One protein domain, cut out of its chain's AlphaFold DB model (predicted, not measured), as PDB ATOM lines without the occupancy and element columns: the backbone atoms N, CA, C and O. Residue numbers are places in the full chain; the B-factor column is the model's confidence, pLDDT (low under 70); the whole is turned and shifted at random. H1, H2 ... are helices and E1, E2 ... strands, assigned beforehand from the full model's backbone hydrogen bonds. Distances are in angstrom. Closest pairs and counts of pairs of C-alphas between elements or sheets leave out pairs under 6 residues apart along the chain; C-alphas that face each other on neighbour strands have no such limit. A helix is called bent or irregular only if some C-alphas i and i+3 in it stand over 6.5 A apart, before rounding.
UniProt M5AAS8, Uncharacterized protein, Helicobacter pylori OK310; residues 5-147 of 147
ATOM      1  N   ASP A   5      19.541  25.506 -20.108       62.25
ATOM      2  CA  ASP A   5      19.302  26.445 -19.010       62.25
ATOM      3  C   ASP A   5      20.356  26.336 -17.912       62.25
ATOM      4  O   ASP A   5      20.794  27.351 -17.379       62.25
ATOM      5  N   PHE A   6      20.855  25.125 -17.653       69.44
ATOM      6  CA  PHE A   6      21.954  24.893 -16.718       69.44
ATOM      7  C   PHE A   6      23.252  25.574 -17.178       69.44
ATOM      8  O   PHE A   6      24.016  26.111 -16.375       69.44
ATOM      9  N   LEU A   7      23.509  25.577 -18.490       73.50
ATOM     10  CA  LEU A   7      24.626  26.321 -19.065       73.50
ATOM     11  C   LEU A   7      24.365  27.835 -18.999       73.50
ATOM     12  O   LEU A   7      25.279  28.601 -18.703       73.50
ATOM     13  N   GLY A   8      23.111  28.251 -19.197       81.25
ATOM     14  CA  GLY A   8      22.658  29.632 -19.040       81.25
ATOM     15  C   GLY A   8      22.946  30.200 -17.649       81.25
ATOM     16  O   GLY A   8      23.634  31.214 -17.543       81.25
ATOM     17  N   VAL A   9      22.511  29.522 -16.581       83.75
ATOM     18  CA  VAL A   9      22.734  29.982 -15.194       83.75
ATOM     19  C   VAL A   9      24.220  30.023 -14.825       83.75
ATOM     20  O   VAL A   9      24.667  30.960 -14.167       83.75
ATOM     21  N   LYS A  10      25.033  29.077 -15.317       86.00
ATOM     22  CA  LYS A  10      26.494  29.090 -15.113       86.00
ATOM     23  C   LYS A  10      27.190  30.250 -15.821       86.00
ATOM     24  O   LYS A  10      28.126  30.829 -15.266       86.00
ATOM     25  N   ASN A  11      26.735  30.595 -17.022       88.06
ATOM     26  CA  ASN A  11      27.255  31.742 -17.761       88.06
ATOM     27  C   ASN A  11      26.871  33.055 -17.071       88.06
ATOM     28  O   ASN A  11      27.715  33.936 -16.937       88.06
ATOM     29  N   ILE A  12      25.632  33.161 -16.575       87.31
ATOM     30  CA  ILE A  12      25.165  34.311 -15.788       87.31
ATOM     31  C   ILE A  12      26.006  34.473 -14.521       87.31
ATOM     32  O   ILE A  12      26.507  35.565 -14.270       87.31
ATOM     33  N   LYS A  13      26.238  33.391 -13.769       89.25
ATOM     34  CA  LYS A  13      27.123  33.411 -12.596       89.25
ATOM     35  C   LYS A  13      28.525  33.894 -12.950       89.25
ATOM     36  O   LYS A  13      28.999  34.846 -12.348       89.25
ATOM     37  N   SER A  14      29.149  33.296 -13.966       88.25
ATOM     38  CA  SER A  14      30.497  33.685 -14.406       88.25
ATOM     39  C   SER A  14      30.582  35.150 -14.850       88.25
ATOM     40  O   SER A  14      31.639  35.756 -14.744       88.25
ATOM     41  N   PHE A  15      29.489  35.711 -15.374       88.31
ATOM     42  CA  PHE A  15      29.425  37.108 -15.792       88.31
ATOM     43  C   PHE A  15      29.238  38.080 -14.619       88.31
ATOM     44  O   PHE A  15      29.749  39.195 -14.655       88.31
ATOM     45  N   LEU A  16      28.451  37.690 -13.617       88.06
ATOM     46  CA  LEU A  16      28.088  38.556 -12.498       88.06
ATOM     47  C   LEU A  16      29.116  38.520 -11.356       88.06
ATOM     48  O   LEU A  16      29.260  39.531 -10.670       88.06
ATOM     49  N   GLU A  17      29.811  37.396 -11.151       87.81
ATOM     50  CA  GLU A  17      30.828  37.274 -10.103       87.81
ATOM     51  C   GLU A  17      32.082  38.095 -10.442       87.81
ATOM     52  O   GLU A  17      32.699  37.878 -11.492       87.81
ATOM     53  N   PRO A  18      32.506  39.013  -9.558       80.38
ATOM     54  CA  PRO A  18      33.738  39.755  -9.753       80.38
ATOM     55  C   PRO A  18      34.955  38.840  -9.562       80.38
ATOM     56  O   PRO A  18      34.935  37.867  -8.802       80.38
ATOM     57  N   THR A  19      36.062  39.177 -10.229       77.44
ATOM     58  CA  THR A  19      37.314  38.402 -10.177       77.44
ATOM     59  C   THR A  19      37.870  38.261  -8.754       77.44
ATOM     60  O   THR A  19      38.521  37.265  -8.443       77.44
ATOM     61  N   ASP A  20      37.603  39.239  -7.886       80.19
ATOM     62  CA  ASP A  20      38.038  39.257  -6.485       80.19
ATOM     63  C   ASP A  20      37.130  38.451  -5.537       80.19
ATOM     64  O   ASP A  20      37.457  38.307  -4.360       80.19
ATOM     65  N   ARG A  21      36.026  37.884  -6.053       76.94
ATOM     66  CA  ARG A  21      35.036  37.075  -5.319       76.94
ATOM     67  C   ARG A  21      34.396  37.781  -4.122       76.94
ATOM     68  O   ARG A  21      33.907  37.111  -3.213       76.94
ATOM     69  N   SER A  22      34.376  39.111  -4.128       78.00
ATOM     70  CA  SER A  22      33.699  39.917  -3.105       78.00
ATOM     71  C   SER A  22      32.192  39.637  -3.034       78.00
ATOM     72  O   SER A  22      31.625  39.622  -1.944       78.00
ATOM     73  N   ASN A  23      31.571  39.316  -4.174       78.06
ATOM     74  CA  ASN A  23      30.175  38.897  -4.277       78.06
ATOM     75  C   ASN A  23      30.085  37.460  -4.800       78.06
ATOM     76  O   ASN A  23      30.547  37.160  -5.902       78.06
ATOM     77  N   LEU A  24      29.476  36.572  -4.012       84.75
ATOM     78  CA  LEU A  24      29.271  35.173  -4.382       84.75
ATOM     79  C   LEU A  24      27.836  34.944  -4.829       84.75
ATOM     80  O   LEU A  24      26.888  35.371  -4.174       84.75
ATOM     81  N   ILE A  25      27.684  34.211  -5.927       86.69
ATOM     82  CA  ILE A  25      26.373  33.883  -6.477       86.69
ATOM     83  C   ILE A  25      26.049  32.439  -6.159       86.69
ATOM     84  O   ILE A  25      26.722  31.506  -6.611       86.69
ATOM     85  N   PHE A  26      24.986  32.259  -5.392       88.12
ATOM     86  CA  PHE A  26      24.390  30.959  -5.177       88.12
ATOM     87  C   PHE A  26      23.510  30.591  -6.379       88.12
ATOM     88  O   PHE A  26      22.748  31.421  -6.866       88.12
ATOM     89  N   ILE A  27      23.649  29.358  -6.873       87.75
ATOM     90  CA  ILE A  27      22.732  28.779  -7.861       87.75
ATOM     91  C   ILE A  27      22.074  27.581  -7.188       87.75
ATOM     92  O   ILE A  27      22.709  26.541  -7.015       87.75
ATOM     93  N   ASP A  28      20.809  27.744  -6.847       83.12
ATOM     94  CA  ASP A  28      19.915  26.767  -6.232       83.12
ATOM     95  C   ASP A  28      19.841  25.458  -7.045       83.12
ATOM     96  O   ASP A  28      20.130  24.375  -6.529       83.12
ATOM     97  N   SER A  29      19.595  25.559  -8.354       76.00
ATOM     98  CA  SER A  29      19.426  24.422  -9.266       76.00
ATOM     99  C   SER A  29      20.650  23.507  -9.368       76.00
ATOM    100  O   SER A  29      20.541  22.386  -9.860       76.00
ATOM    101  N   LEU A  30      21.824  23.932  -8.877       75.75
ATOM    102  CA  LEU A  30      22.997  23.061  -8.772       75.75
ATOM    103  C   LEU A  30      22.933  22.083  -7.597       75.75
ATOM    104  O   LEU A  30      23.773  21.196  -7.546       75.75
ATOM    105  N   PHE A  31      22.022  22.245  -6.642       73.75
ATOM    106  CA  PHE A  31      22.019  21.458  -5.406       73.75
ATOM    107  C   PHE A  31      20.773  20.587  -5.276       73.75
ATOM    108  O   PHE A  31      20.872  19.439  -4.843       73.75
ATOM    109  N   TRP A  32      19.610  21.087  -5.690       72.50
ATOM    110  CA  TRP A  32      18.338  20.427  -5.381       72.50
ATOM    111  C   TRP A  32      18.032  19.203  -6.246       72.50
ATOM    112  O   TRP A  32      17.411  18.256  -5.756       72.50
ATOM    113  N   ASP A  33      18.554  19.156  -7.476       69.12
ATOM    114  CA  ASP A  33      18.447  17.981  -8.354       69.12
ATOM    115  C   ASP A  33      19.079  16.721  -7.722       69.12
ATOM    116  O   ASP A  33      18.679  15.600  -8.034       69.12
ATOM    117  N   TYR A  34      20.000  16.884  -6.760       73.06
ATOM    118  CA  TYR A  34      20.655  15.772  -6.068       73.06
ATOM    119  C   TYR A  34      19.826  15.151  -4.937       73.06
ATOM    120  O   TYR A  34      20.219  14.100  -4.432       73.06
ATOM    121  N   LYS A  35      18.679  15.728  -4.527       82.00
ATOM    122  CA  LYS A  35      17.851  15.178  -3.428       82.00
ATOM    123  C   LYS A  35      17.555  13.689  -3.644       82.00
ATOM    124  O   LYS A  35      17.782  12.867  -2.755       82.00
ATOM    125  N   ASN A  36      17.053  13.345  -4.829       82.88
ATOM    126  CA  ASN A  36      16.647  11.976  -5.151       82.88
ATOM    127  C   ASN A  36      17.851  11.033  -5.254       82.88
ATOM    128  O   ASN A  36      17.760   9.876  -4.844       82.88
ATOM    129  N   ASP A  37      18.981  11.534  -5.751       86.62
ATOM    130  CA  ASP A  37      20.224  10.770  -5.820       86.62
ATOM    131  C   ASP A  37      20.768  10.469  -4.418       86.62
ATOM    132  O   ASP A  37      21.132   9.329  -4.140       86.62
ATOM    133  N   ILE A  38      20.729  11.435  -3.496       87.06
ATOM    134  CA  ILE A  38      21.130  11.240  -2.095       87.06
ATOM    135  C   ILE A  38      20.234  10.198  -1.419       87.06
ATOM    136  O   ILE A  38      20.741   9.255  -0.812       87.06
ATOM    137  N   LEU A  39      18.909  10.313  -1.560       88.62
ATOM    138  CA  LEU A  39      17.979   9.315  -1.018       88.62
ATOM    139  C   LEU A  39      18.248   7.925  -1.614       88.62
ATOM    140  O   LEU A  39      18.237   6.923  -0.899       88.62
ATOM    141  N   LYS A  40      18.559   7.846  -2.911       89.56
ATOM    142  CA  LYS A  40      18.921   6.591  -3.575       89.56
ATOM    143  C   LYS A  40      20.217   5.995  -3.023       89.56
ATOM    144  O   LYS A  40      20.259   4.780  -2.829       89.56
ATOM    145  N   GLU A  41      21.242   6.801  -2.754       90.69
ATOM    146  CA  GLU A  41      22.478   6.336  -2.111       90.69
ATOM    147  C   GLU A  41      22.220   5.852  -0.679       90.69
ATOM    148  O   GLU A  41      22.636   4.751  -0.328       90.69
ATOM    149  N   ILE A  42      21.444   6.589   0.123       89.50
ATOM    150  CA  ILE A  42      21.067   6.175   1.487       89.50
ATOM    151  C   ILE A  42      20.337   4.825   1.467       89.50
ATOM    152  O   ILE A  42      20.642   3.933   2.264       89.50
ATOM    153  N   LYS A  43      19.424   4.627   0.509       91.19
ATOM    154  CA  LYS A  43      18.682   3.371   0.340       91.19
ATOM    155  C   LYS A  43      19.598   2.163   0.107       91.19
ATOM    156  O   LYS A  43      19.255   1.058   0.529       91.19
ATOM    157  N   LYS A  44      20.767   2.342  -0.530       92.94
ATOM    158  CA  LYS A  44      21.740   1.250  -0.743       92.94
ATOM    159  C   LYS A  44      22.316   0.709   0.564       92.94
ATOM    160  O   LYS A  44      22.730  -0.443   0.600       92.94
ATOM    161  N   HIS A  45      22.299   1.496   1.635       89.75
ATOM    162  CA  HIS A  45      22.764   1.090   2.962       89.75
ATOM    163  C   HIS A  45      21.672   0.407   3.806       89.75
ATOM    164  O   HIS A  45      21.779   0.363   5.027       89.75
ATOM    165  N   HIS A  46      20.622  -0.133   3.171       82.50
ATOM    166  CA  HIS A  46      19.486  -0.801   3.826       82.50
ATOM    167  C   HIS A  46      18.715   0.084   4.822       82.50
ATOM    168  O   HIS A  46      18.054  -0.417   5.731       82.50
ATOM    169  N   ILE A  47      18.771   1.404   4.631       85.75
ATOM    170  CA  ILE A  47      17.990   2.376   5.396       85.75
ATOM    171  C   ILE A  47      16.636   2.573   4.705       85.75
ATOM    172  O   ILE A  47      16.562   2.768   3.489       85.75
ATOM    173  N   ASP A  48      15.558   2.531   5.487       86.62
ATOM    174  CA  ASP A  48      14.207   2.821   5.010       86.62
ATOM    175  C   ASP A  48      14.030   4.328   4.789       86.62
ATOM    176  O   ASP A  48      13.737   5.091   5.711       86.62
ATOM    177  N   VAL A  49      14.227   4.749   3.540       89.50
ATOM    178  CA  VAL A  49      14.152   6.156   3.133       89.50
ATOM    179  C   VAL A  49      12.773   6.775   3.334       89.50
ATOM    180  O   VAL A  49      12.694   7.978   3.555       89.50
ATOM    181  N   SER A  50      11.702   5.974   3.337       85.81
ATOM    182  CA  SER A  50      10.337   6.490   3.504       85.81
ATOM    183  C   SER A  50      10.131   7.169   4.860       85.81
ATOM    184  O   SER A  50       9.331   8.088   4.984       85.81
ATOM    185  N   LYS A  51      10.905   6.767   5.876       85.12
ATOM    186  CA  LYS A  51      10.850   7.345   7.226       85.12
ATOM    187  C   LYS A  51      11.612   8.661   7.362       85.12
ATOM    188  O   LYS A  51      11.447   9.344   8.367       85.12
ATOM    189  N   ILE A  52      12.483   8.983   6.406       86.69
ATOM    190  CA  ILE A  52      13.366  10.156   6.460       86.69
ATOM    191  C   ILE A  52      13.138  11.129   5.305       86.69
ATOM    192  O   ILE A  52      13.664  12.232   5.353       86.69
ATOM    193  N   GLU A  53      12.384  10.746   4.275       87.50
ATOM    194  CA  GLU A  53      12.160  11.560   3.080       87.50
ATOM    195  C   GLU A  53      11.513  12.909   3.410       87.50
ATOM    196  O   GLU A  53      11.985  13.949   2.939       87.50
ATOM    197  N   ASP A  54      10.495  12.906   4.271       86.44
ATOM    198  CA  ASP A  54       9.820  14.129   4.709       86.44
ATOM    199  C   ASP A  54      10.765  15.018   5.519       86.44
ATOM    200  O   ASP A  54      10.933  16.195   5.206       86.44
ATOM    201  N   ALA A  55      11.461  14.444   6.505       88.62
ATOM    202  CA  ALA A  55      12.435  15.169   7.319       88.62
ATOM    203  C   ALA A  55      13.573  15.750   6.466       88.62
ATOM    204  O   ALA A  55      13.973  16.894   6.651       88.62
ATOM    205  N   PHE A  56      14.066  14.990   5.487       87.56
ATOM    206  CA  PHE A  56      15.093  15.447   4.560       87.56
ATOM    207  C   PHE A  56      14.581  16.589   3.679       87.56
ATOM    208  O   PHE A  56      15.278  17.580   3.488       87.56
ATOM    209  N   THR A  57      13.343  16.494   3.194       86.81
ATOM    210  CA  THR A  57      12.697  17.570   2.429       86.81
ATOM    211  C   THR A  57      12.551  18.841   3.263       86.81
ATOM    212  O   THR A  57      12.852  19.922   2.762       86.81
ATOM    213  N   LEU A  58      12.152  18.714   4.533       88.81
ATOM    214  CA  LEU A  58      12.057  19.839   5.464       88.81
ATOM    215  C   LEU A  58      13.421  20.500   5.689       88.81
ATOM    216  O   LEU A  58      13.521  21.711   5.531       88.81
ATOM    217  N   ILE A  59      14.476  19.722   5.944       89.12
ATOM    218  CA  ILE A  59      15.843  20.246   6.122       89.12
ATOM    219  C   ILE A  59      16.317  21.011   4.879       89.12
ATOM    220  O   ILE A  59      16.888  22.098   4.995       89.12
ATOM    221  N   LEU A  60      16.091  20.462   3.679       88.19
ATOM    222  CA  LEU A  60      16.471  21.128   2.429       88.19
ATOM    223  C   LEU A  60      15.687  22.429   2.235       88.19
ATOM    224  O   LEU A  60      16.269  23.442   1.856       88.19
ATOM    225  N   ARG A  61      14.385  22.422   2.539       89.00
ATOM    226  CA  ARG A  61      13.535  23.611   2.451       89.00
ATOM    227  C   ARG A  61      13.942  24.694   3.451       89.00
ATOM    228  O   ARG A  61      13.998  25.857   3.073       89.00
ATOM    229  N   GLU A  62      14.226  24.329   4.700       90.56
ATOM    230  CA  GLU A  62      14.731  25.267   5.712       90.56
ATOM    231  C   GLU A  62      16.063  25.871   5.267       90.56
ATOM    232  O   GLU A  62      16.230  27.085   5.298       90.56
ATOM    233  N   SER A  63      16.973  25.045   4.740       90.25
ATOM    234  CA  SER A  63      18.256  25.516   4.200       90.25
ATOM    235  C   SER A  63      18.071  26.479   3.023       90.25
ATOM    236  O   SER A  63      18.795  27.464   2.901       90.25
ATOM    237  N   LEU A  64      17.101  26.203   2.147       90.44
ATOM    238  CA  LEU A  64      16.756  27.067   1.023       90.44
ATOM    239  C   LEU A  64      16.198  28.413   1.498       90.44
ATOM    240  O   LEU A  64      16.628  29.454   1.006       90.44
ATOM    241  N   GLN A  65      15.278  28.398   2.462       92.06
ATOM    242  CA  GLN A  65      14.741  29.614   3.065       92.06
ATOM    243  C   GLN A  65      15.862  30.471   3.664       92.06
ATOM    244  O   GLN A  65      15.980  31.645   3.325       92.06
ATOM    245  N   ASP A  66      16.729  29.856   4.470       92.50
ATOM    246  CA  ASP A  66      17.896  30.495   5.079       92.50
ATOM    247  C   ASP A  66      18.807  31.168   4.043       92.50
ATOM    248  O   ASP A  66      19.353  32.246   4.286       92.50
ATOM    249  N   MET A  67      19.005  30.521   2.892       91.50
ATOM    250  CA  MET A  67      19.801  31.069   1.796       91.50
ATOM    251  C   MET A  67      19.114  32.265   1.138       91.50
ATOM    252  O   MET A  67      19.773  33.278   0.914       91.50
ATOM    253  N   ILE A  68      17.810  32.177   0.862       92.94
ATOM    254  CA  ILE A  68      17.048  33.277   0.252       92.94
ATOM    255  C   ILE A  68      17.021  34.493   1.189       92.94
ATOM    256  O   ILE A  68      17.269  35.602   0.730       92.94
ATOM    257  N   GLU A  69      16.802  34.298   2.492       93.06
ATOM    258  CA  GLU A  69      16.791  35.382   3.488       93.06
ATOM    259  C   GLU A  69      18.138  36.116   3.593       93.06
ATOM    260  O   GLU A  69      18.177  37.325   3.827       93.06
ATOM    261  N   LYS A  70      19.255  35.401   3.413       91.75
ATOM    262  CA  LYS A  70      20.610  35.976   3.472       91.75
ATOM    263  C   LYS A  70      21.042  36.628   2.156       91.75
ATOM    264  O   LYS A  70      22.039  37.354   2.143       91.75
ATOM    265  N   CYS A  71      20.341  36.371   1.052       90.81
ATOM    266  CA  CYS A  71      20.677  36.919  -0.256       90.81
ATOM    267  C   CYS A  71      20.040  38.307  -0.458       90.81
ATOM    268  O   CYS A  71      18.823  38.441  -0.380       90.81
ATOM    269  N   PRO A  72      20.827  39.345  -0.807       90.19
ATOM    270  CA  PRO A  72      20.284  40.685  -1.051       90.19
ATOM    271  C   PRO A  72      19.452  40.768  -2.338       90.19
ATOM    272  O   PRO A  72      18.631  41.669  -2.493       90.19
ATOM    273  N   TYR A  73      19.672  39.836  -3.268       91.00
ATOM    274  CA  TYR A  73      18.961  39.752  -4.535       91.00
ATOM    275  C   TYR A  73      18.512  38.315  -4.778       91.00
ATOM    276  O   TYR A  73      19.313  37.385  -4.680       91.00
ATOM    277  N   PHE A  74      17.252  38.156  -5.172       93.12
ATOM    278  CA  PHE A  74      16.707  36.908  -5.687       93.12
ATOM    279  C   PHE A  74      16.413  37.090  -7.179       93.12
ATOM    280  O   PHE A  74      15.664  37.986  -7.569       93.12
ATOM    281  N   VAL A  75      17.033  36.270  -8.029       92.12
ATOM    282  CA  VAL A  75      16.941  36.397  -9.490       92.12
ATOM    283  C   VAL A  75      16.349  35.124 -10.065       92.12
ATOM    284  O   VAL A  75      16.971  34.069 -10.018       92.12
ATOM    285  N   PHE A  76      15.167  35.242 -10.665       92.00
ATOM    286  CA  PHE A  76      14.515  34.134 -11.347       92.00
ATOM    287  C   PHE A  76      14.790  34.181 -12.853       92.00
ATOM    288  O   PHE A  76      14.425  35.140 -13.538       92.00
ATOM    289  N   LEU A  77      15.419  33.133 -13.389       89.19
ATOM    290  CA  LEU A  77      15.606  32.985 -14.829       89.19
ATOM    291  C   LEU A  77      14.380  32.307 -15.443       89.19
ATOM    292  O   LEU A  77      14.239  31.088 -15.389       89.19
ATOM    293  N   GLN A  78      13.518  33.098 -16.077       86.62
ATOM    294  CA  GLN A  78      12.367  32.563 -16.792       86.62
ATOM    295  C   GLN A  78      12.794  31.923 -18.130       86.62
ATOM    296  O   GLN A  78      13.178  32.615 -19.072       86.62
ATOM    297  N   SER A  79      12.678  30.600 -18.227       85.31
ATOM    298  CA  SER A  79      12.888  29.785 -19.426       85.31
ATOM    299  C   SER A  79      11.673  28.895 -19.722       85.31
ATOM    300  O   SER A  79      10.740  28.793 -18.923       85.31
ATOM    301  N   SER A  80      11.695  28.189 -20.858       82.75
ATOM    302  CA  SER A  80      10.675  27.181 -21.177       82.75
ATOM    303  C   SER A  80      10.713  25.956 -20.257       82.75
ATOM    304  O   SER A  80       9.720  25.238 -20.185       82.75
ATOM    305  N   ASN A  81      11.837  25.691 -19.578       81.06
ATOM    306  CA  ASN A  81      11.921  24.585 -18.617       81.06
ATOM    307  C   ASN A  81      11.476  25.011 -17.213       81.06
ATOM    308  O   ASN A  81      11.040  24.163 -16.441       81.06
ATOM    309  N   SER A  82      11.560  26.303 -16.877       81.94
ATOM    310  CA  SER A  82      11.090  26.816 -15.588       81.94
ATOM    311  C   SER A  82       9.592  27.137 -15.601       81.94
ATOM    312  O   SER A  82       8.909  26.902 -14.605       81.94
ATOM    313  N   VAL A  83       9.080  27.671 -16.720       85.00
ATOM    314  CA  VAL A  83       7.692  28.125 -16.878       85.00
ATOM    315  C   VAL A  83       7.126  27.654 -18.214       85.00
ATOM    316  O   VAL A  83       7.637  27.985 -19.282       85.00
ATOM    317  N   SER A  84       6.019  26.925 -18.155       83.00
ATOM    318  CA  SER A  84       5.207  26.557 -19.311       83.00
ATOM    319  C   SER A  84       3.985  27.469 -19.411       83.00
ATOM    320  O   SER A  84       3.367  27.814 -18.405       83.00
ATOM    321  N   PHE A  85       3.609  27.834 -20.636       78.94
ATOM    322  CA  PHE A  85       2.348  28.520 -20.911       78.94
ATOM    323  C   PHE A  85       1.301  27.488 -21.312       78.94
ATOM    324  O   PHE A  85       1.453  26.825 -22.339       78.94
ATOM    325  N   ASN A  86       0.235  27.352 -20.522       72.38
ATOM    326  CA  ASN A  86      -0.896  26.499 -20.883       72.38
ATOM    327  C   ASN A  86      -2.081  27.348 -21.357       72.38
ATOM    328  O   ASN A  86      -2.412  28.351 -20.720       72.38
ATOM    329  N   GLN A  87      -2.693  26.938 -22.478       58.72
ATOM    330  CA  GLN A  87      -3.924  27.498 -23.063       58.72
ATOM    331  C   GLN A  87      -4.028  29.036 -22.936       58.72
ATOM    332  O   GLN A  87      -5.076  29.589 -22.620       58.72
ATOM    333  N   ASN A  88      -2.910  29.715 -23.218       55.78
ATOM    334  CA  ASN A  88      -2.733  31.165 -23.344       55.78
ATOM    335  C   ASN A  88      -2.967  32.062 -22.113       55.78
ATOM    336  O   ASN A  88      -2.984  33.277 -22.298       55.78
ATOM    337  N   LEU A  89      -3.088  31.547 -20.883       65.81
ATOM    338  CA  LEU A  89      -3.344  32.424 -19.718       65.81
ATOM    339  C   LEU A  89      -2.546  32.100 -18.448       65.81
ATOM    340  O   LEU A  89      -2.210  33.024 -17.715       65.81
ATOM    341  N   LEU A  90      -2.208  30.834 -18.193       75.88
ATOM    342  CA  LEU A  90      -1.558  30.438 -16.938       75.88
ATOM    343  C   LEU A  90      -0.065  30.178 -17.139       75.88
ATOM    344  O   LEU A  90       0.324  29.395 -18.016       75.88
ATOM    345  N   LYS A  91       0.761  30.819 -16.302       87.69
ATOM    346  CA  LYS A  91       2.194  30.536 -16.176       87.69
ATOM    347  C   LYS A  91       2.363  29.432 -15.141       87.69
ATOM    348  O   LYS A  91       2.331  29.697 -13.944       87.69
ATOM    349  N   ILE A  92       2.535  28.200 -15.606       89.88
ATOM    350  CA  ILE A  92       2.659  27.037 -14.727       89.88
ATOM    351  C   ILE A  92       4.097  26.536 -14.660       89.88
ATOM    352  O   ILE A  92       4.834  26.588 -15.644       89.88
ATOM    353  N   THR A  93       4.488  26.001 -13.510       89.06
ATOM    354  CA  THR A  93       5.715  25.222 -13.358       89.06
ATOM    355  C   THR A  93       5.387  23.795 -12.944       89.06
ATOM    356  O   THR A  93       4.439  23.549 -12.199       89.06
ATOM    357  N   TYR A  94       6.180  22.850 -13.438       86.75
ATOM    358  CA  TYR A  94       6.149  21.448 -13.013       86.75
ATOM    359  C   TYR A  94       7.231  21.145 -11.968       86.75
ATOM    360  O   TYR A  94       7.330  20.022 -11.482       86.75
ATOM    361  N   SER A  95       8.061  22.137 -11.628       85.19
ATOM    362  CA  SER A  95       9.066  22.009 -10.581       85.19
ATOM    363  C   SER A  95       8.485  22.480  -9.253       85.19
ATOM    364  O   SER A  95       8.232  23.669  -9.060       85.19
ATOM    365  N   ALA A  96       8.317  21.542  -8.322       85.19
ATOM    366  CA  ALA A  96       7.916  21.859  -6.955       85.19
ATOM    367  C   ALA A  96       8.924  22.799  -6.265       85.19
ATOM    368  O   ALA A  96       8.521  23.660  -5.491       85.19
ATOM    369  N   TRP A  97      10.219  22.686  -6.587       88.00
ATOM    370  CA  TRP A  97      11.250  23.566  -6.027       88.00
ATOM    371  C   TRP A  97      11.123  25.004  -6.526       88.00
ATOM    372  O   TRP A  97      11.106  25.905  -5.700       88.00
ATOM    373  N   ILE A  98      10.902  25.219  -7.830       89.88
ATOM    374  CA  ILE A  98      10.688  26.575  -8.375       89.88
ATOM    375  C   ILE A  98       9.473  27.235  -7.718       89.88
ATOM    376  O   ILE A  98       9.506  28.421  -7.389       89.88
ATOM    377  N   TYR A  99       8.391  26.479  -7.511       90.94
ATOM    378  CA  TYR A  99       7.219  26.997  -6.812       90.94
ATOM    379  C   TYR A  99       7.539  27.393  -5.363       90.94
ATOM    380  O   TYR A  99       7.188  28.496  -4.944       90.94
ATOM    381  N   GLU A 100       8.226  26.531  -4.604       90.12
ATOM    382  CA  GLU A 100       8.611  26.832  -3.219       90.12
ATOM    383  C   GLU A 100       9.563  28.035  -3.128       90.12
ATOM    384  O   GLU A 100       9.357  28.899  -2.279       90.12
ATOM    385  N   GLU A 101      10.550  28.138  -4.018       92.50
ATOM    386  CA  GLU A 101      11.493  29.262  -4.092       92.50
ATOM    387  C   GLU A 101      10.770  30.588  -4.321       92.50
ATOM    388  O   GLU A 101      10.970  31.545  -3.571       92.50
ATOM    389  N   LEU A 102       9.877  30.631  -5.314       93.56
ATOM    390  CA  LEU A 102       9.080  31.818  -5.621       93.56
ATOM    391  C   LEU A 102       8.138  32.178  -4.468       93.56
ATOM    392  O   LEU A 102       8.010  33.354  -4.134       93.56
ATOM    393  N   LYS A 103       7.518  31.185  -3.820       92.75
ATOM    394  CA  LYS A 103       6.634  31.395  -2.665       92.75
ATOM    395  C   LYS A 103       7.388  31.984  -1.472       92.75
ATOM    396  O   LYS A 103       6.886  32.913  -0.833       92.75
ATOM    397  N   ILE A 104       8.577  31.464  -1.167       93.12
ATOM    398  CA  ILE A 104       9.433  31.963  -0.082       93.12
ATOM    399  C   ILE A 104       9.895  33.386  -0.406       93.12
ATOM    400  O   ILE A 104       9.672  34.288   0.400       93.12
ATOM    401  N   ALA A 105      10.457  33.604  -1.600       94.12
ATOM    402  CA  ALA A 105      10.947  34.911  -2.033       94.12
ATOM    403  C   ALA A 105       9.843  35.980  -2.003       94.12
ATOM    404  O   ALA A 105      10.056  37.065  -1.466       94.12
ATOM    405  N   HIS A 106       8.647  35.647  -2.498       94.06
ATOM    406  CA  HIS A 106       7.490  36.541  -2.477       94.06
ATOM    407  C   HIS A 106       7.022  36.861  -1.048       94.06
ATOM    408  O   HIS A 106       6.685  37.999  -0.729       94.06
ATOM    409  N   SER A 107       7.022  35.864  -0.158       93.19
ATOM    410  CA  SER A 107       6.639  36.074   1.244       93.19
ATOM    411  C   SER A 107       7.618  37.012   1.952       93.19
ATOM    412  O   SER A 107       7.185  37.930   2.645       93.19
ATOM    413  N   ILE A 108       8.922  36.832   1.722       92.69
ATOM    414  CA  ILE A 108       9.979  37.694   2.270       92.69
ATOM    415  C   ILE A 108       9.859  39.118   1.717       92.69
ATOM    416  O   ILE A 108       9.873  40.069   2.499       92.69
ATOM    417  N   SER A 109       9.681  39.287   0.400       91.12
ATOM    418  CA  SER A 109       9.561  40.617  -0.217       91.12
ATOM    419  C   SER A 109       8.357  41.400   0.305       91.12
ATOM    420  O   SER A 109       8.425  42.613   0.474       91.12
ATOM    421  N   GLU A 110       7.264  40.702   0.611       91.62
ATOM    422  CA  GLU A 110       6.042  41.278   1.177       91.62
ATOM    423  C   GLU A 110       6.078  41.399   2.713       91.62
ATOM    424  O   GLU A 110       5.089  41.816   3.318       91.62
ATOM    425  N   SER A 111       7.185  41.019   3.367       90.56
ATOM    426  CA  SER A 111       7.298  40.951   4.835       90.56
ATOM    427  C   SER A 111       6.183  40.119   5.493       90.56
ATOM    428  O   SER A 111       5.690  40.445   6.575       90.56
ATOM    429  N   ARG A 112       5.756  39.042   4.824       90.25
ATOM    430  CA  ARG A 112       4.709  38.122   5.283       90.25
ATOM    431  C   ARG A 112       5.314  36.872   5.924       90.25
ATOM    432  O   ARG A 112       6.417  36.467   5.563       90.25
ATOM    433  N   PRO A 113       4.577  36.208   6.834       90.88
ATOM    434  CA  PRO A 113       4.968  34.895   7.329       90.88
ATOM    435  C   PRO A 113       5.150  33.912   6.173       90.88
ATOM    436  O   PRO A 113       4.290  33.818   5.297       90.88
ATOM    437  N   ILE A 114       6.252  33.164   6.193       88.75
ATOM    438  CA  ILE A 114       6.544  32.166   5.166       88.75
ATOM    439  C   ILE A 114       5.568  30.992   5.341       88.75
ATOM    440  O   ILE A 114       5.519  30.399   6.423       88.75
ATOM    441  N   PRO A 115       4.771  30.649   4.310       82.94
ATOM    442  CA  PRO A 115       3.806  29.561   4.393       82.94
ATOM    443  C   PRO A 115       4.477  28.228   4.715       82.94
ATOM    444  O   PRO A 115       5.631  27.999   4.344       82.94
ATOM    445  N   MET A 116       3.738  27.312   5.342       81.38
ATOM    446  CA  MET A 116       4.181  25.922   5.465       81.38
ATOM    447  C   MET A 116       4.310  25.260   4.082       81.38
ATOM    448  O   MET A 116       3.769  25.742   3.078       81.38
ATOM    449  N   ILE A 117       5.063  24.158   4.026       78.50
ATOM    450  CA  ILE A 117       5.133  23.339   2.816       78.50
ATOM    451  C   ILE A 117       3.730  22.793   2.513       78.50
ATOM    452  O   ILE A 117       3.051  22.267   3.397       78.50
ATOM    453  N   GLU A 118       3.275  22.980   1.279       70.25
ATOM    454  CA  GLU A 118       1.996  22.440   0.818       70.25
ATOM    455  C   GLU A 118       2.216  21.045   0.225       70.25
ATOM    456  O   GLU A 118       3.349  20.644  -0.058       70.25
ATOM    457  N   SER A 119       1.140  20.282   0.031       65.69
ATOM    458  CA  SER A 119       1.242  19.013  -0.687       65.69
ATOM    459  C   SER A 119       1.804  19.243  -2.093       65.69
ATOM    460  O   SER A 119       1.413  20.178  -2.792       65.69
ATOM    461  N   MET A 120       2.730  18.377  -2.517       65.56
ATOM    462  CA  MET A 120       3.307  18.441  -3.859       65.56
ATOM    463  C   MET A 120       2.209  18.191  -4.901       65.56
ATOM    464  O   MET A 120       1.712  17.070  -5.036       65.56
ATOM    465  N   GLN A 121       1.804  19.242  -5.618       72.50
ATOM    466  CA  GLN A 121       0.900  19.129  -6.761       72.50
ATOM    467  C   GLN A 121       1.689  18.723  -8.013       72.50
ATOM    468  O   GLN A 121       2.910  18.858  -8.075       72.50
ATOM    469  N   VAL A 122       0.988  18.223  -9.036       79.81
ATOM    470  CA  VAL A 122       1.611  17.849 -10.324       79.81
ATOM    471  C   VAL A 122       2.163  19.079 -11.052       79.81
ATOM    472  O   VAL A 122       3.118  18.975 -11.814       79.81
ATOM    473  N   PHE A 123       1.547  20.238 -10.832       83.62
ATOM    474  CA  PHE A 123       1.965  21.525 -11.363       83.62
ATOM    475  C   PHE A 123       1.479  22.634 -10.433       83.62
ATOM    476  O   PHE A 123       0.553  22.431  -9.651       83.62
ATOM    477  N   HIS A 124       2.065  23.815 -10.578       88.06
ATOM    478  CA  HIS A 124       1.685  24.996  -9.821       88.06
ATOM    479  C   HIS A 124       1.546  26.209 -10.736       88.06
ATOM    480  O   HIS A 124       2.373  26.396 -11.629       88.06
ATOM    481  N   ASP A 125       0.529  27.039 -10.505       90.06
ATOM    482  CA  ASP A 125       0.440  28.369 -11.109       90.06
ATOM    483  C   ASP A 125       1.341  29.339 -10.340       90.06
ATOM    484  O   ASP A 125       1.191  29.527  -9.135       90.06
ATOM    485  N   ILE A 126       2.296  29.938 -11.046       91.44
ATOM    486  CA  ILE A 126       3.248  30.905 -10.489       91.44
ATOM    487  C   ILE A 126       2.956  32.331 -10.956       91.44
ATOM    488  O   ILE A 126       3.706  33.248 -10.620       91.44
ATOM    489  N   SER A 127       1.882  32.539 -11.729       90.25
ATOM    490  CA  SER A 127       1.468  33.866 -12.199       90.25
ATOM    491  C   SER A 127       1.400  34.895 -11.060       90.25
ATOM    492  O   SER A 127       2.001  35.956 -11.236       90.25
ATOM    493  N   PRO A 128       0.823  34.580  -9.875       89.06
ATOM    494  CA  PRO A 128       0.757  35.532  -8.764       89.06
ATOM    495  C   PRO A 128       2.129  35.987  -8.256       89.06
ATOM    496  O   PRO A 128       2.295  37.137  -7.862       89.06
ATOM    497  N   PHE A 129       3.137  35.109  -8.275       91.25
ATOM    498  CA  PHE A 129       4.478  35.467  -7.810       91.25
ATOM    499  C   PHE A 129       5.205  36.328  -8.833       91.25
ATOM    500  O   PHE A 129       5.847  37.306  -8.465       91.25
ATOM    501  N   LEU A 130       5.081  35.999 -10.119       89.38
ATOM    502  CA  LEU A 130       5.792  36.700 -11.187       89.38
ATOM    503  C   LEU A 130       5.354  38.160 -11.353       89.38
ATOM    504  O   LEU A 130       6.128  38.953 -11.876       89.38
ATOM    505  N   GLU A 131       4.156  38.526 -10.895       86.88
ATOM    506  CA  GLU A 131       3.700  39.922 -10.851       86.88
ATOM    507  C   GLU A 131       4.528  40.793  -9.892       86.88
ATOM    508  O   GLU A 131       4.638  41.995 -10.111       86.88
ATOM    509  N   SER A 132       5.159  40.193  -8.874       86.06
ATOM    510  CA  SER A 132       6.026  40.908  -7.924       86.06
ATOM    511  C   SER A 132       7.463  41.124  -8.419       86.06
ATOM    512  O   SER A 132       8.234  41.837  -7.780       86.06
ATOM    513  N   PHE A 133       7.841  40.534  -9.559       89.94
ATOM    514  CA  PHE A 133       9.198  40.622 -10.094       89.94
ATOM    515  C   PHE A 133       9.363  41.769 -11.089       89.94
ATOM    516  O   PHE A 133       8.601  41.914 -12.045       89.94
ATOM    517  N   GLU A 134      10.456  42.514 -10.945       91.75
ATOM    518  CA  GLU A 134      10.913  43.441 -11.976       91.75
ATOM    519  C   GLU A 134      11.819  42.735 -12.989       91.75
ATOM    520  O   GLU A 134      12.744  41.999 -12.640       91.75
ATOM    521  N   THR A 135      11.595  42.992 -14.280       91.50
ATOM    522  CA  THR A 135      12.512  42.517 -15.323       91.50
ATOM    523  C   THR A 135      13.754  43.403 -15.372       91.50
ATOM    524  O   THR A 135      13.661  44.621 -15.526       91.50
ATOM    525  N   ILE A 136      14.933  42.785 -15.313       93.44
ATOM    526  CA  ILE A 136      16.224  43.474 -15.358       93.44
ATOM    527  C   ILE A 136      17.134  42.885 -16.438       93.44
ATOM    528  O   ILE A 136      17.110  41.689 -16.724       93.44
ATOM    529  N   THR A 137      17.962  43.730 -17.056       92.75
ATOM    530  CA  THR A 137      19.012  43.256 -17.965       92.75
ATOM    531  C   THR A 137      20.237  42.816 -17.174       92.75
ATOM    532  O   THR A 137      20.594  43.426 -16.165       92.75
ATOM    533  N   LEU A 138      20.953  41.813 -17.682       90.12
ATOM    534  CA  LEU A 138      22.155  41.289 -17.030       90.12
ATOM    535  C   LEU A 138      23.216  42.378 -16.768       90.12
ATOM    536  O   LEU A 138      23.854  42.390 -15.720       90.12
ATOM    537  N   LYS A 139      23.361  43.340 -17.690       90.94
ATOM    538  CA  LYS A 139      24.273  44.483 -17.531       90.94
ATOM    539  C   LYS A 139      23.873  45.381 -16.356       90.94
ATOM    540  O   LYS A 139      24.740  45.770 -15.583       90.94
ATOM    541  N   LYS A 140      22.582  45.706 -16.221       93.19
ATOM    542  CA  LYS A 140      22.083  46.554 -15.127       93.19
ATOM    543  C   LYS A 140      22.197  45.837 -13.779       93.19
ATOM    544  O   LYS A 140      22.608  46.457 -12.807       93.19
ATOM    545  N   LEU A 141      21.908  44.537 -13.745       91.25
ATOM    546  CA  LEU A 141      22.084  43.713 -12.549       91.25
ATOM    547  C   LEU A 141      23.556  43.653 -12.113       91.25
ATOM    548  O   LEU A 141      23.857  43.878 -10.949       91.25
ATOM    549  N   SER A 142      24.481  43.428 -13.054       88.94
ATOM    550  CA  SER A 142      25.927  43.438 -12.781       88.94
ATOM    551  C   SER A 142      26.394  44.765 -12.190       88.94
ATOM    552  O   SER A 142      27.175  44.771 -11.245       88.94
ATOM    553  N   GLN A 143      25.882  45.883 -12.711       89.81
ATOM    554  CA  GLN A 143      26.165  47.200 -12.153       89.81
ATOM    555  C   GLN A 143      25.649  47.315 -10.720       89.81
ATOM    556  O   GLN A 143      26.401  47.768  -9.877       89.81
ATOM    557  N   GLN A 144      24.424  46.881 -10.416       89.75
ATOM    558  CA  GLN A 144      23.874  46.967  -9.056       89.75
ATOM    559  C   GLN A 144      24.635  46.112  -8.039       89.75
ATOM    560  O   GLN A 144      24.873  46.574  -6.932       89.75
ATOM    561  N   ILE A 145      25.028  44.892  -8.417       86.12
ATOM    562  CA  ILE A 145      25.750  43.975  -7.524       86.12
ATOM    563  C   ILE A 145      27.185  44.459  -7.269       86.12
ATOM    564  O   ILE A 145      27.698  44.285  -6.170       86.12
ATOM    565  N   ASN A 146      27.831  45.055  -8.275       82.56
ATOM    566  CA  ASN A 146      29.247  45.436  -8.227       82.56
ATOM    567  C   ASN A 146      29.483  46.961  -8.137       82.56
ATOM    568  O   ASN A 146      30.583  47.411  -8.463       82.56
ATOM    569  N   SER A 147      28.463  47.751  -7.776       79.38
ATOM    570  CA  SER A 147      28.611  49.186  -7.453       79.38
ATOM    571  C   SER A 147      29.063  49.366  -6.014       79.38
ATOM    572  O   SER A 147      29.892  50.274  -5.790       79.38
TER     573      SER A 147
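AT A GLANCE: This is residues 5 to 147 of the 147 residues of an uncharacterized protein of Helicobacter pylori OK310 (UniProt M5AAS8). Two helices, H3 and H4, cross at a slant to make the core, and the other parts are set loosely round them: H2 reaches past the first residues of H3 at one end of the long axis, and H1 and H6 make a separate pair towards the other end. The small hairpin E1 and E2 and the short helix H5 make a cluster near H4, and the long link of residues 110 to 126 folds back past H4 to E2. The printed part has 143 residues, with six named helices and two named strands in the order H1, H2, H3, E1, E2, H4, H5, H6; its class is mostly helix, and its one sheet, E1 - E2, is antiparallel. The whole is compact, with a radius of gyration of the C-alphas of 16.8 A and spans of 51 by 43 by 31 A.

IN THESE COORDINATES: H1 is residues 5 to 16, 16.3 A long, and begins at C-alpha 5 (19.302, 26.445, -19.010). H2 is residues 32 to 44, 20.0 A long; it is irregular, with C-alphas 33 and 36 7.0 A apart. H3, residues 53 to 70, is the longest helix at 25.8 A and begins at C-alpha 53 (12.160, 11.560, 3.080). The strands E1, residues 84 to 86, and E2, residues 90 to 93, measure 6.3 A and 9.6 A. H4, residues 96 to 109, is 20.0 A long. H5 is residues 127 to 130, 5.3 A, and H6 is residues 138 to 145, 10.5 A, ending at C-alpha 145 (25.750, 43.975, -7.524).

HOW THE PARTS SIT: H1 touches H6 with its residues 12 to 16 alone, at a steep tilt of 50 degrees, the same way; their closest C-alphas, of Leu 16 and Ser 142, are 5.3 A apart. H1 and H6 are apart from the other named elements. H2 and H3 are close but not clearly touching, with the closest C-alphas, of Leu 39 and Glu 53, 7.5 A apart, at a shallow tilt of 30 degrees, opposite ways. H3 touches H4 with its residues 64 to 69 alone, at a steep tilt of 38 degrees, the same way; the closest C-alphas, of Gln 65 and Ile 104, are 6.6 A apart. E1 and E2 form an antiparallel hairpin, with N 84 and O 92 at 2.8 A and N 92 and O 84 at 2.9 A, within hydrogen-bond range. Residues 92 to 93 of E2 also pair antiparallel with residues 124 to 125. H4 and H5 only just touch, with 3 pairs of C-alphas within 8 A, the closest those of His 106 and Phe 129 at 6.2 A. Every O i to N i+4 pair is within hydrogen-bond range in H1, H3, H4 and H6, against 7 of 9 in H2, while H5 is too short for such a pair.

THE WHOLE: The two C-alphas farthest apart, those of His 46 and Ser 147, are 52.0 A from each other. The printed part has no cut and ends at the chain's last residue. The links H1 to H2, H3 to E1 and H4 to H5 are long. The mean pLDDT of the printed part is 85.5, and residues 5 to 6, 33, 87 to 89 and 119 to 120 are under 70.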